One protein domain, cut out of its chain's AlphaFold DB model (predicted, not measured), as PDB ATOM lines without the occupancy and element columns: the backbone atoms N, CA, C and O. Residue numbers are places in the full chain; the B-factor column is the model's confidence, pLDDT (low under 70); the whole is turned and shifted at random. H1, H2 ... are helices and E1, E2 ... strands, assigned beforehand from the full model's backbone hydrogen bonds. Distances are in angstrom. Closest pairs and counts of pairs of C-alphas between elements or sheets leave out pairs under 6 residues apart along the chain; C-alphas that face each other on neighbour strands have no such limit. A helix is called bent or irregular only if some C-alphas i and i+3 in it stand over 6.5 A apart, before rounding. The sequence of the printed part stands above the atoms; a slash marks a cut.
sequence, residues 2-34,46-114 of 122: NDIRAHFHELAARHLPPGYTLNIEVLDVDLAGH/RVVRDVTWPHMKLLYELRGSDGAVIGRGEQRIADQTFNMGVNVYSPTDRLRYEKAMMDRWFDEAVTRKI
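Overview. This is residues 2 to 34 and 46 to 114 of the 122 residues of an uncharacterized protein of Cupriavidus sp. GA3-3 (UniProt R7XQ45). A sheet of three long, bent antiparallel strands makes a twisted wall, with both helices over one of its faces and the other face bare. H1 is near the edge strand E1, H2 is over E2 and E3, and the stretch from residue 46 to E2 makes one end of the length. The printed part has 102 residues, in the order H1, E1, E2, E3, H2; the sheet's order is E1, E2, E3, and the class is mixed, helices and strands. The whole is compact, with a radius of gyration of the C-alphas of 14.7 A, and spans 56 by 25 by 24 A.

Along the chain. Begin with the sheet: E1, residues 21 to 30, is 26.0 A long from C-alpha 21 at (37.466, 37.330, 39.132) to C-alpha 30 at (34.687, 12.630, 31.354). E2, residues 55 to 63, is 24.8 A long, and E3, residues 69 to 78, is 24.6 A. E1 bends by 63 degrees at residue 27, E2 by 50 degrees at residue 59 and E3 by 64 degrees at residue 74. Find C-alpha 2 at (39.200, 24.668, 24.088); from there H1, residues 2 to 15, runs 20.1 A. H2, residues 96 to 109, runs 19.9 A to C-alpha 109 at (28.389, 27.888, 42.869).

Arrangement. Look first at E2, the inner strand, antiparallel to E1 at 169 degrees; N 23 and O 61 are 2.8 A apart, within hydrogen-bond range. E2 and E3 form a hairpin, antiparallel at 172 degrees, with N 58 and O 75 within hydrogen-bond range at 2.9 A. H1 and H2 on one face of the sheet make two layers, one of helices and one of strands. H2 is on the sheet at a height of 9.7 A, over E2 and E3; its line and that of E3 stand at 32 degrees on the local plane, only just slantwise to the strands. The closest C-alphas of E3 and H2 are those of Ala 78 and Met 101, 6.6 A apart. H1 is on the sheet too; its closest C-alphas with E1 are those of Ala 12 and Leu 22, 7.3 A apart. H1 and H2 touch, with the C-alphas of His 7 and Lys 99 closest at 7.1 A, and run the same way at a steep tilt of 41 degrees. In H1 and H2 every O i to N i+4 pair is within hydrogen-bond range.

Size, cuts and confidence. The two C-alphas farthest apart are those of Arg 46 and Asp 66, 56.2 A. Residues 35 to 45 are not printed, in the link from E1 to E2; C-alphas 34 and 46 are 18.5 A apart across this cut. The link from E3 to H2, residues 79 to 95, is long. Mean pLDDT of the printed part is 83.2; look for values under 70 at residues 31 to 34, 46 to 53 and 80 to 85.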
ATOM      1  N   ASN A   2      39.426  23.247  24.404       78.38
ATOM      2  CA  ASN A   2      39.200  24.668  24.088       78.38
ATOM      3  C   ASN A   2      37.733  25.107  24.230       78.38
ATOM      4  O   ASN A   2      37.483  26.183  24.760       78.38
ATOM      5  N   ASP A   3      36.778  24.260  23.846       85.75
ATOM      6  CA  ASP A   3      35.347  24.589  23.916       85.75
ATOM      7  C   ASP A   3      34.823  24.724  25.355       85.75
ATOM      8  O   ASP A   3      34.020  25.605  25.636       85.75
ATOM      9  N   ILE A   4      35.324  23.906  26.289       86.50
ATOM     10  CA  ILE A   4      34.981  23.988  27.722       86.50
ATOM     11  C   ILE A   4      35.479  25.315  28.294       86.50
ATOM     12  O   ILE A   4      34.744  26.040  28.963       86.50
ATOM     13  N   ARG A   5      36.734  25.660  27.992       89.31
ATOM     14  CA  ARG A   5      37.318  26.932  28.413       89.31
ATOM     15  C   ARG A   5      36.542  28.117  27.835       89.31
ATOM     16  O   ARG A   5      36.250  29.060  28.564       89.31
ATOM     17  N   ALA A   6      36.216  28.069  26.544       91.50
ATOM     18  CA  ALA A   6      35.441  29.113  25.881       91.50
ATOM     19  C   ALA A   6      34.067  29.289  26.538       91.50
ATOM     20  O   ALA A   6      33.668  30.418  26.814       91.50
ATOM     21  N   HIS A   7      33.399  28.185  26.876       93.12
ATOM     22  CA  HIS A   7      32.095  28.212  27.532       93.12
ATOM     23  C   HIS A   7      32.147  28.846  28.929       93.12
ATOM     24  O   HIS A   7      31.337  29.713  29.247       93.12
ATOM     25  N   PHE A   8      33.146  28.501  29.750       93.00
ATOM     26  CA  PHE A   8      33.337  29.169  31.044       93.00
ATOM     27  C   PHE A   8      33.655  30.662  30.898       93.00
ATOM     28  O   PHE A   8      33.158  31.465  31.689       93.00
ATOM     29  N   HIS A   9      34.444  31.056  29.893       92.88
ATOM     30  CA  HIS A   9      34.685  32.473  29.612       92.88
ATOM     31  C   HIS A   9      33.404  33.202  29.201       92.88
ATOM     32  O   HIS A   9      33.189  34.327  29.646       92.88
ATOM     33  N   GLU A  10      32.547  32.573  28.397       93.50
ATOM     34  CA  GLU A  10      31.259  33.140  28.005       93.50
ATOM     35  C   GLU A  10      30.335  33.319  29.217       93.50
ATOM     36  O   GLU A  10      29.770  34.395  29.411       93.50
ATOM     37  N   LEU A  11      30.225  32.307  30.082       93.25
ATOM     38  CA  LEU A  11      29.462  32.409  31.328       93.25
ATOM     39  C   LEU A  11      29.992  33.527  32.224       93.25
ATOM     40  O   LEU A  11      29.211  34.345  32.711       93.25
ATOM     41  N   ALA A  12      31.312  33.613  32.389       92.56
ATOM     42  CA  ALA A  12      31.916  34.669  33.181       92.56
ATOM     43  C   ALA A  12      31.634  36.055  32.593       92.56
ATOM     44  O   ALA A  12      31.179  36.936  33.313       92.56
ATOM     45  N   ALA A  13      31.807  36.241  31.284       91.69
ATOM     46  CA  ALA A  13      31.528  37.512  30.621       91.69
ATOM     47  C   ALA A  13      30.056  37.945  30.745       91.69
ATOM     48  O   ALA A  13      29.773  39.141  30.808       91.69
ATOM     49  N   ARG A  14      29.121  36.987  30.786       91.38
ATOM     50  CA  ARG A  14      27.681  37.261  30.911       91.38
ATOM     51  C   ARG A  14      27.238  37.550  32.346       91.38
ATOM     52  O   ARG A  14      26.314  38.339  32.530       91.38
ATOM     53  N   HIS A  15      27.851  36.911  33.341       90.50
ATOM     54  CA  HIS A  15      27.306  36.875  34.704       90.50
ATOM     55  C   HIS A  15      28.207  37.478  35.786       90.50
ATOM     56  O   HIS A  15      27.694  37.805  36.856       90.50
ATOM     57  N   LEU A  16      29.515  37.652  35.554       91.94
ATOM     58  CA  LEU A  16      30.385  38.306  36.536       91.94
ATOM     59  C   LEU A  16      30.248  39.833  36.447       91.94
ATOM     60  O   LEU A  16      30.463  40.409  35.379       91.94
ATOM     61  N   PRO A  17      29.968  40.521  37.569       91.19
ATOM     62  CA  PRO A  17      30.076  41.967  37.631       91.19
ATOM     63  C   PRO A  17      31.525  42.438  37.420       91.19
ATOM     64  O   PRO A  17      32.471  41.694  37.696       91.19
ATOM     65  N   PRO A  18      31.725  43.701  37.012       89.38
ATOM     66  CA  PRO A  18      33.058  44.285  36.908       89.38
ATOM     67  C   PRO A  18      33.861  44.146  38.210       89.38
ATOM     68  O   PRO A  18      33.332  44.335  39.305       89.38
ATOM     69  N   GLY A  19      35.149  43.823  38.083       90.69
ATOM     70  CA  GLY A  19      36.070  43.646  39.212       90.69
ATOM     71  C   GLY A  19      36.036  42.257  39.857       90.69
ATOM     72  O   GLY A  19      37.001  41.885  40.517       90.69
ATOM     73  N   TYR A  20      34.990  41.459  39.632       93.62
ATOM     74  CA  TYR A  20      34.976  40.071  40.086       93.62
ATOM     75  C   TYR A  20      35.903  39.227  39.216       93.62
ATOM     76  O   TYR A  20      36.001  39.426  38.005       93.62
ATOM     77  N   THR A  21      36.576  38.261  39.835       94.06
ATOM     78  CA  THR A  21      37.466  37.330  39.132       94.06
ATOM     79  C   THR A  21      37.098  35.903  39.496       94.06
ATOM     80  O   THR A  21      36.984  35.572  40.675       94.06
ATOM     81  N   LEU A  22      36.933  35.052  38.487       95.62
ATOM     82  CA  LEU A  22      36.690  33.624  38.653       95.62
ATOM     83  C   LEU A  22      37.849  32.844  38.037       95.62
ATOM     84  O   LEU A  22      38.069  32.897  36.828       95.62
ATOM     85  N   ASN A  23      38.560  32.104  38.880       95.44
ATOM     86  CA  ASN A  23      39.588  31.158  38.473       95.44
ATOM     87  C   ASN A  23      39.001  29.748  38.516       95.44
ATOM     88  O   ASN A  23      38.399  29.359  39.518       95.44
ATOM     89  N   ILE A  24      39.183  28.993  37.435       93.69
ATOM     90  CA  ILE A  24      38.754  27.598  37.330       93.69
ATOM     91  C   ILE A  24      39.934  26.780  36.825       93.69
ATOM     92  O   ILE A  24      40.488  27.066  35.762       93.69
ATOM     93  N   GLU A  25      40.279  25.743  37.571       92.62
ATOM     94  CA  GLU A  25      41.225  24.716  37.166       92.62
ATOM     95  C   GLU A  25      40.454  23.418  36.949       92.62
ATOM     96  O   GLU A  25      39.894  22.840  37.880       92.62
ATOM     97  N   VAL A  26      40.385  22.974  35.697       89.00
ATOM     98  CA  VAL A  26      39.724  21.717  35.343       89.00
ATOM     99  C   VAL A  26      40.715  20.582  35.569       89.00
ATOM    100  O   VAL A  26      41.718  20.488  34.865       89.00
ATOM    101  N   LEU A  27      40.434  19.747  36.566       86.56
ATOM    102  CA  LEU A  27      41.290  18.634  36.971       86.56
ATOM    103  C   LEU A  27      41.031  17.380  36.139       86.56
ATOM    104  O   LEU A  27      41.963  16.638  35.848       86.56
ATOM    105  N   ASP A  28      39.766  17.130  35.807       81.00
ATOM    106  CA  ASP A  28      39.348  15.929  35.092       81.00
ATOM    107  C   ASP A  28      38.040  16.172  34.338       81.00
ATOM    108  O   ASP A  28      37.169  16.906  34.822       81.00
ATOM    109  N   VAL A  29      37.894  15.569  33.162       76.19
ATOM    110  CA  VAL A  29      36.693  15.690  32.327       76.19
ATOM    111  C   VAL A  29      36.396  14.350  31.684       76.19
ATOM    112  O   VAL A  29      37.120  13.929  30.783       76.19
ATOM    113  N   ASP A  30      35.262  13.768  32.053       72.38
ATOM    114  CA  ASP A  30      34.687  12.630  31.354       72.38
ATOM    115  C   ASP A  30      33.447  13.095  30.595       72.38
ATOM    116  O   ASP A  30      32.428  13.513  31.156       72.38
ATOM    117  N   LEU A  31      33.586  13.069  29.271       67.94
ATOM    118  CA  LEU A  31      32.532  13.449  28.344       67.94
ATOM    119  C   LEU A  31      31.445  12.377  28.332       67.94
ATOM    120  O   LEU A  31      31.739  11.177  28.352       67.94
ATOM    121  N   ALA A  32      30.189  12.807  28.245       61.25
ATOM    122  CA  ALA A  32      29.081  11.879  28.118       61.25
ATOM    123  C   ALA A  32      29.170  11.111  26.791       61.25
ATOM    124  O   ALA A  32      29.357  11.720  25.741       61.25
ATOM    125  N   GLY A  33      28.984   9.788  26.862       55.41
ATOM    126  CA  GLY A  33      28.596   8.879  25.776       55.41
ATOM    127  C   GLY A  33      29.210   9.092  24.381       55.41
ATOM    128  O   GLY A  33      28.884  10.030  23.658       55.41
ATOM    129  N   HIS A  34      29.983   8.107  23.913       47.34
ATOM    130  CA  HIS A  34      30.332   7.964  22.497       47.34
ATOM    131  C   HIS A  34      29.066   8.068  21.619       47.34
ATOM    132  O   HIS A  34      28.098   7.330  21.804       47.34
ATOM    133  N   ARG A  46      18.350  -6.199  26.942       50.94
ATOM    134  CA  ARG A  46      18.866  -5.474  28.108       50.94
ATOM    135  C   ARG A  46      20.294  -5.066  27.757       50.94
ATOM    136  O   ARG A  46      21.251  -5.766  28.063       50.94
ATOM    137  N   VAL A  47      20.428  -3.952  27.049       46.22
ATOM    138  CA  VAL A  47      21.717  -3.322  26.832       46.22
ATOM    139  C   VAL A  47      22.033  -2.628  28.148       46.22
ATOM    140  O   VAL A  47      21.430  -1.604  28.467       46.22
ATOM    141  N   VAL A  48      22.942  -3.202  28.935       44.62
ATOM    142  CA  VAL A  48      23.652  -2.435  29.961       44.62
ATOM    143  C   VAL A  48      24.480  -1.420  29.180       44.62
ATOM    144  O   VAL A  48      25.563  -1.721  28.693       44.62
ATOM    145  N   ARG A  49      23.878  -0.263  28.901       47.56
ATOM    146  CA  ARG A  49      24.576   0.865  28.298       47.56
ATOM    147  C   ARG A  49      25.200   1.611  29.460       47.56
ATOM    148  O   ARG A  49      24.465   2.250  30.210       47.56
ATOM    149  N   ASP A  50      26.518   1.574  29.576       45.25
ATOM    150  CA  ASP A  50      27.246   2.589  30.334       45.25
ATOM    151  C   ASP A  50      27.165   3.907  29.553       45.25
ATOM    152  O   ASP A  50      28.120   4.376  28.940       45.25
ATOM    153  N   VAL A  51      25.966   4.493  29.499       51.34
ATOM    154  CA  VAL A  51      25.832   5.918  29.231       51.34
ATOM    155  C   VAL A  51      26.327   6.595  30.498       51.34
ATOM    156  O   VAL A  51      25.563   6.808  31.440       51.34
ATOM    157  N   THR A  52      27.623   6.876  30.545       58.38
ATOM    158  CA  THR A  52      28.181   7.751  31.567       58.38
ATOM    159  C   THR A  52      27.599   9.143  31.338       58.38
ATOM    160  O   THR A  52      27.668   9.702  30.241       58.38
ATOM    161  N   TRP A  53      26.915   9.669  32.354       66.44
ATOM    162  CA  TRP A  53      26.493  11.070  32.393       66.44
ATOM    163  C   TRP A  53      27.731  11.974  32.343       66.44
ATOM    164  O   TRP A  53      28.799  11.549  32.801       66.44
ATOM    165  N   PRO A  54      27.617  13.211  31.821       78.50
ATOM    166  CA  PRO A  54      28.759  14.114  31.801       78.50
ATOM    167  C   PRO A  54      29.216  14.349  33.239       78.50
ATOM    168  O   PRO A  54      28.384  14.602  34.123       78.50
ATOM    169  N   HIS A  55      30.521  14.262  33.478       83.25
ATOM    170  CA  HIS A  55      31.083  14.660  34.755       83.25
ATOM    171  C   HIS A  55      32.425  15.366  34.606       83.25
ATOM    172  O   HIS A  55      33.220  15.106  33.706       83.25
ATOM    173  N   MET A  56      32.683  16.292  35.520       88.19
ATOM    174  CA  MET A  56      33.907  17.079  35.535       88.19
ATOM    175  C   MET A  56      34.353  17.308  36.971       88.19
ATOM    176  O   MET A  56      33.544  17.582  37.860       88.19
ATOM    177  N   LYS A  57      35.659  17.209  37.196       90.44
ATOM    178  CA  LYS A  57      36.300  17.597  38.446       90.44
ATOM    179  C   LYS A  57      37.014  18.924  38.231       90.44
ATOM    180  O   LYS A  57      37.809  19.057  37.303       90.44
ATOM    181  N   LEU A  58      36.758  19.893  39.101       92.94
ATOM    182  CA  LEU A  58      37.370  21.213  39.023       92.94
ATOM    183  C   LEU A  58      37.732  21.757  40.406       92.94
ATOM    184  O   LEU A  58      37.100  21.417  41.408       92.94
ATOM    185  N   LEU A  59      38.738  22.622  40.445       94.38
ATOM    186  CA  LEU A  59      38.961  23.577  41.524       94.38
ATOM    187  C   LEU A  59      38.460  24.934  41.049       94.38
ATOM    188  O   LEU A  59      38.700  25.319  39.903       94.38
ATOM    189  N   TYR A  60      37.792  25.672  41.924       95.56
ATOM    190  CA  TYR A  60      37.410  27.045  41.627       95.56
ATOM    191  C   TYR A  60      37.790  27.991  42.758       95.56
ATOM    192  O   TYR A  60      37.827  27.607  43.930       95.56
ATOM    193  N   GLU A  61      38.042  29.241  42.391       96.44
ATOM    194  CA  GLU A  61      38.210  30.364  43.302       96.44
ATOM    195  C   GLU A  61      37.505  31.590  42.712       96.44
ATOM    196  O   GLU A  61      37.834  32.054  41.622       96.44
ATOM    197  N   LEU A  62      36.527  32.109  43.445       95.62
ATOM    198  CA  LEU A  62      35.789  33.324  43.143       95.62
ATOM    199  C   LEU A  62      36.264  34.441  44.073       95.62
ATOM    200  O   LEU A  62      36.198  34.319  45.303       95.62
ATOM    201  N   ARG A  63      36.696  35.546  43.473       95.06
ATOM    202  CA  ARG A  63      37.105  36.771  44.159       95.06
ATOM    203  C   ARG A  63      36.130  37.904  43.880       95.06
ATOM    204  O   ARG A  63      35.698  38.080  42.739       95.06
ATOM    205  N   GLY A  64      35.808  38.654  44.929       93.50
ATOM    206  CA  GLY A  64      35.048  39.895  44.841       93.50
ATOM    207  C   GLY A  64      35.849  41.020  44.188       93.50
ATOM    208  O   GLY A  64      37.051  40.895  43.945       93.50
ATOM    209  N   SER A  65      35.180  42.145  43.938       92.00
ATOM    210  CA  SER A  65      35.791  43.361  43.381       92.00
ATOM    211  C   SER A  65      36.875  43.984  44.267       92.00
ATOM    212  O   SER A  65      37.705  44.745  43.784       92.00
ATOM    213  N   ASP A  66      36.866  43.667  45.558       91.44
ATOM    214  CA  ASP A  66      37.867  44.053  46.556       91.44
ATOM    215  C   ASP A  66      39.071  43.088  46.612       91.44
ATOM    216  O   ASP A  66      40.004  43.294  47.387       91.44
ATOM    217  N   GLY A  67      39.063  42.024  45.799       91.06
ATOM    218  CA  GLY A  67      40.087  40.980  45.775       91.06
ATOM    219  C   GLY A  67      39.922  39.897  46.848       91.06
ATOM    220  O   GLY A  67      40.706  38.934  46.859       91.06
ATOM    221  N   ALA A  68      38.912  40.003  47.721       93.25
ATOM    222  CA  ALA A  68      38.635  39.017  48.757       93.25
ATOM    223  C   ALA A  68      38.080  37.723  48.149       93.25
ATOM    224  O   ALA A  68      37.265  37.743  47.229       93.25
ATOM    225  N   VAL A  69      38.508  36.571  48.672       94.75
ATOM    226  CA  VAL A  69      37.977  35.271  48.240       94.75
ATOM    227  C   VAL A  69      36.600  35.065  48.869       94.75
ATOM    228  O   VAL A  69      36.492  34.883  50.080       94.75
ATOM    229  N   ILE A  70      35.557  35.058  48.039       93.94
ATOM    230  CA  ILE A  70      34.152  34.889  48.458       93.94
ATOM    231  C   ILE A  70      33.617  33.475  48.180       93.94
ATOM    232  O   ILE A  70      32.554  33.081  48.663       93.94
ATOM    233  N   GLY A  71      34.370  32.665  47.436       92.12
ATOM    234  CA  GLY A  71      34.092  31.247  47.249       92.12
ATOM    235  C   GLY A  71      35.325  30.508  46.756       92.12
ATOM    236  O   GLY A  71      36.066  31.032  45.936       92.12
ATOM    237  N   ARG A  72      35.560  29.294  47.252       94.88
ATOM    238  CA  ARG A  72      36.576  28.391  46.706       94.88
ATOM    239  C   ARG A  72      36.264  26.945  47.055       94.88
ATOM    240  O   ARG A  72      35.638  26.698  48.087       94.88
ATOM    241  N   GLY A  73      36.760  26.006  46.261       92.25
ATOM    242  CA  GLY A  73      36.708  24.590  46.610       92.25
ATOM    243  C   GLY A  73      36.997  23.645  45.452       92.25
ATOM    244  O   GLY A  73      37.017  24.046  44.292       92.25
ATOM    245  N   GLU A  74      37.190  22.375  45.799       93.81
ATOM    246  CA  GLU A  74      37.137  21.265  44.852       93.81
ATOM    247  C   GLU A  74      35.688  20.824  44.675       93.81
ATOM    248  O   GLU A  74      34.997  20.556  45.660       93.81
ATOM    249  N   GLN A  75      35.229  20.727  43.429       88.94
ATOM    250  CA  GLN A  75      33.892  20.249  43.111       88.94
ATOM    251  C   GLN A  75      33.925  19.196  42.009       88.94
ATOM    252  O   GLN A  75      34.659  19.293  41.025       88.94
ATOM    253  N   ARG A  76      33.105  18.164  42.209       88.62
ATOM    254  CA  ARG A  76      32.739  17.199  41.179       88.62
ATOM    255  C   ARG A  76      31.346  17.572  40.711       88.62
ATOM    256  O   ARG A  76      30.409  17.534  41.506       88.62
ATOM    257  N   ILE A  77      31.240  17.966  39.455       87.56
ATOM    258  CA  ILE A  77      29.983  18.357  38.833       87.56
ATOM    259  C   ILE A  77      29.539  17.223  37.921       87.56
ATOM    260  O   ILE A  77      30.356  16.632  37.217       87.56
ATOM    261  N   ALA A  78      28.260  16.882  37.997       82.56
ATOM    262  CA  ALA A  78      27.644  15.838  37.196       82.56
ATOM    263  C   ALA A  78      26.199  16.232  36.898       82.56
ATOM    264  O   ALA A  78      25.525  16.805  37.758       82.56
ATOM    265  N   ASP A  79      25.710  15.897  35.707       74.31
ATOM    266  CA  ASP A  79      24.293  16.036  35.378       74.31
ATOM    267  C   ASP A  79      23.642  14.663  35.228       74.31
ATOM    268  O   ASP A  79      23.591  14.083  34.147       74.31
ATOM    269  N   GLN A  80      23.132  14.130  36.339       67.06
ATOM    270  CA  GLN A  80      22.437  12.841  36.349       67.06
ATOM    271  C   GLN A  80      21.056  12.904  35.677       67.06
ATOM    272  O   GLN A  80      20.516  11.870  35.287       67.06
ATOM    273  N   THR A  81      20.485  14.099  35.507       64.31
ATOM    274  CA  THR A  81      19.182  14.315  34.861       64.31
ATOM    275  C   THR A  81      19.328  14.891  33.453       64.31
ATOM    276  O   THR A  81      18.351  15.387  32.889       64.31
ATOM    277  N   PHE A  82      20.506  14.751  32.830       65.50
ATOM    278  CA  PHE A  82      20.825  15.332  31.518       65.50
ATOM    279  C   PHE A  82      19.840  14.944  30.397       65.50
ATOM    280  O   PHE A  82      19.677  15.686  29.430       65.50
ATOM    281  N   ASN A  83      19.165  13.795  30.537       63.41
ATOM    282  CA  ASN A  83      18.134  13.306  29.614       63.41
ATOM    283  C   ASN A  83      16.704  13.756  29.953       63.41
ATOM    284  O   ASN A  83      15.813  13.593  29.125       63.41
ATOM    285  N   MET A  84      16.457  14.254  31.165       62.06
ATOM    286  CA  MET A  84      15.124  14.640  31.648       62.06
ATOM    287  C   MET A  84      14.871  16.153  31.569       62.06
ATOM    288  O   MET A  84      13.720  16.578  31.642       62.06
ATOM    289  N   GLY A  85      15.920  16.971  31.430       63.69
ATOM    290  CA  GLY A  85      15.819  18.429  31.341       63.69
ATOM    291  C   GLY A  85      15.681  18.970  29.914       63.69
ATOM    292  O   GLY A  85      16.102  18.346  28.939       63.69
ATOM    293  N   VAL A  86      15.140  20.188  29.792       72.00
ATOM    294  CA  VAL A  86      15.216  20.963  28.547       72.00
ATOM    295  C   VAL A  86      16.662  21.406  28.352       72.00
ATOM    296  O   VAL A  86      17.181  22.216  29.115       72.00
ATOM    297  N   ASN A  87      17.313  20.874  27.322       77.38
ATOM    298  CA  ASN A  87      18.646  21.305  26.933       77.38
ATOM    299  C   ASN A  87      18.531  22.351  25.817       77.38
ATOM    300  O   ASN A  87      18.093  22.040  24.708       77.38
ATOM    301  N   VAL A  88      18.917  23.584  26.145       83.50
ATOM    302  CA  VAL A  88      18.835  24.761  25.267       83.50
ATOM    303  C   VAL A  88      19.881  24.759  24.145       83.50
ATOM    304  O   VAL A  88      19.766  25.535  23.200       83.50
ATOM    305  N   TYR A  89      20.888  23.887  24.224       85.75
ATOM    306  CA  TYR A  89      21.924  23.745  23.208       85.75
ATOM    307  C   TYR A  89      21.465  22.845  22.059       85.75
ATOM    308  O   TYR A  89      20.755  21.846  22.251       85.75
ATOM    309  N   SER A  90      21.934  23.192  20.855       83.19
ATOM    310  CA  SER A  90      21.625  22.484  19.611       83.19
ATOM    311  C   SER A  90      21.814  20.966  19.753       83.19
ATOM    312  O   SER A  90      22.816  20.532  20.327       83.19
ATOM    313  N   PRO A  91      20.926  20.134  19.174       77.69
ATOM    314  CA  PRO A  91      21.126  18.686  19.107       77.69
ATOM    315  C   PRO A  91      22.425  18.266  18.401       77.69
ATOM    316  O   PRO A  91      22.912  17.164  18.633       77.69
ATOM    317  N   THR A  92      22.981  19.125  17.542       80.06
ATOM    318  CA  THR A  92      24.247  18.883  16.831       80.06
ATOM    319  C   THR A  92      25.485  19.344  17.605       80.06
ATOM    320  O   THR A  92      26.604  19.061  17.176       80.06
ATOM    321  N   ASP A  93      25.313  20.049  18.728       80.94
ATOM    322  CA  ASP A  93      26.429  20.459  19.576       80.94
ATOM    323  C   ASP A  93      26.942  19.249  20.366       80.94
ATOM    324  O   ASP A  93      26.227  18.636  21.163       80.94
ATOM    325  N   ARG A  94      28.214  18.913  20.134       81.31
ATOM    326  CA  ARG A  94      28.888  17.757  20.733       81.31
ATOM    327  C   ARG A  94      29.056  17.877  22.245       81.31
ATOM    328  O   ARG A  94      29.265  16.850  22.875       81.31
ATOM    329  N   LEU A  95      29.000  19.090  22.799       84.31
ATOM    330  CA  LEU A  95      29.159  19.355  24.231       84.31
ATOM    331  C   LEU A  95      27.870  19.862  24.883       84.31
ATOM    332  O   LEU A  95      27.901  20.485  25.943       84.31
ATOM    333  N   ARG A  96      26.712  19.652  24.244       85.94
ATOM    334  CA  ARG A  96      25.432  20.189  24.726       85.94
ATOM    335  C   ARG A  96      25.110  19.800  26.167       85.94
ATOM    336  O   ARG A  96      24.471  20.575  26.874       85.94
ATOM    337  N   TYR A  97      25.495  18.601  26.595       84.81
ATOM    338  CA  TYR A  97      25.199  18.110  27.940       84.81
ATOM    339  C   TYR A  97      26.195  18.654  28.963       84.81
ATOM    340  O   TYR A  97      25.794  19.075  30.046       84.81
ATOM    341  N   GLU A  98      27.468  18.744  28.591       86.56
ATOM    342  CA  GLU A  98      28.522  19.354  29.396       86.56
ATOM    343  C   GLU A  98      28.242  20.840  29.620       86.56
ATOM    344  O   GLU A  98      28.320  21.307  30.751       86.56
ATOM    345  N   LYS A  99      27.836  21.578  28.580       90.00
ATOM    346  CA  LYS A  99      27.488  23.001  28.701       90.00
ATOM    347  C   LYS A  99      26.304  23.226  29.635       90.00
ATOM    348  O   LYS A  99      26.385  24.069  30.517       90.00
ATOM    349  N   ALA A 100      25.240  22.428  29.509       88.69
ATOM    350  CA  ALA A 100      24.094  22.508  30.417       88.69
ATOM    351  C   ALA A 100      24.481  22.195  31.877       88.69
ATOM    352  O   ALA A 100      24.030  22.873  32.803       88.69
ATOM    353  N   MET A 101      25.358  21.207  32.092       90.00
ATOM    354  CA  MET A 101      25.916  20.901  33.412       90.00
ATOM    355  C   MET A 101      26.733  22.076  33.970       90.00
ATOM    356  O   MET A 101      26.572  22.439  35.137       90.00
ATOM    357  N   MET A 102      27.595  22.675  33.143       91.75
ATOM    358  CA  MET A 102      28.429  23.821  33.512       91.75
ATOM    359  C   MET A 102      27.586  25.052  33.849       91.75
ATOM    360  O   MET A 102      27.895  25.728  34.824       91.75
ATOM    361  N   ASP A 103      26.512  25.316  33.100       91.94
ATOM    362  CA  ASP A 103      25.587  26.423  33.366       91.94
ATOM    363  C   ASP A 103      24.932  26.280  34.740       91.94
ATOM    364  O   ASP A 103      24.925  27.224  35.531       91.94
ATOM    365  N   ARG A 104      24.420  25.081  35.051       89.75
ATOM    366  CA  ARG A 104      23.791  24.797  36.349       89.75
ATOM    367  C   ARG A 104      24.782  24.982  37.488       89.75
ATOM    368  O   ARG A 104      24.480  25.658  38.469       89.75
ATOM    369  N   TRP A 105      25.972  24.404  37.344       92.44
ATOM    370  CA  TRP A 105      27.032  24.569  38.329       92.44
ATOM    371  C   TRP A 105      27.392  26.043  38.532       92.44
ATOM    372  O   TRP A 105      27.540  26.489  39.668       92.44
ATOM    373  N   PHE A 106      27.511  26.807  37.446       93.50
ATOM    374  CA  PHE A 106      27.868  28.216  37.507       93.50
ATOM    375  C   PHE A 106      26.802  29.027  38.252       93.50
ATOM    376  O   PHE A 106      27.144  29.826  39.126       93.50
ATOM    377  N   ASP A 107      25.518  28.796  37.973       91.06
ATOM    378  CA  ASP A 107      24.430  29.435  38.719       91.06
ATOM    379  C   ASP A 107      24.540  29.153  40.226       91.06
ATOM    380  O   ASP A 107      24.548  30.069  41.052       91.06
ATOM    381  N   GLU A 108      24.698  27.880  40.585       90.19
ATOM    382  CA  GLU A 108      24.682  27.428  41.974       90.19
ATOM    383  C   GLU A 108      25.926  27.845  42.769       90.19
ATOM    384  O   GLU A 108      25.811  28.276  43.922       90.19
ATOM    385  N   ALA A 109      27.114  27.709  42.180       89.50
ATOM    386  CA  ALA A 109      28.389  27.888  42.869       89.50
ATOM    387  C   ALA A 109      28.972  29.299  42.724       89.50
ATOM    388  O   ALA A 109      29.739  29.717  43.599       89.50
ATOM    389  N   VAL A 110      28.623  30.021  41.653       92.12
ATOM    390  CA  VAL A 110      29.163  31.350  41.333       92.12
ATOM    391  C   VAL A 110      28.087  32.415  41.501       92.12
ATOM    392  O   VAL A 110      28.197  33.233  42.415       92.12
ATOM    393  N   THR A 111      27.032  32.396  40.682       90.31
ATOM    394  CA  THR A 111      26.032  33.479  40.639       90.31
ATOM    395  C   THR A 111      25.368  33.696  41.995       90.31
ATOM    396  O   THR A 111      25.290  34.829  42.459       90.31
ATOM    397  N   ARG A 112      24.976  32.626  42.698       88.44
ATOM    398  CA  ARG A 112      24.373  32.728  44.043       88.44
ATOM    399  C   ARG A 112      25.303  33.286  45.124       88.44
ATOM    400  O   ARG A 112      24.816  33.723  46.163       88.44
ATOM    401  N   LYS A 113      26.625  33.231  44.927       86.44
ATOM    402  CA  LYS A 113      27.615  33.783  45.871       86.44
ATOM    403  C   LYS A 113      27.940  35.244  45.601       86.44
ATOM    404  O   LYS A 113      28.504  35.903  46.472       86.44
ATOM    405  N   ILE A 114      27.609  35.742  44.415       85.25
ATOM    406  CA  ILE A 114      27.718  37.158  44.105       85.25
ATOM    407  C   ILE A 114      26.526  37.824  44.794       85.25
ATOM    408  O   ILE A 114      25.385  37.480  44.478       85.25
TER     409      ILE A 114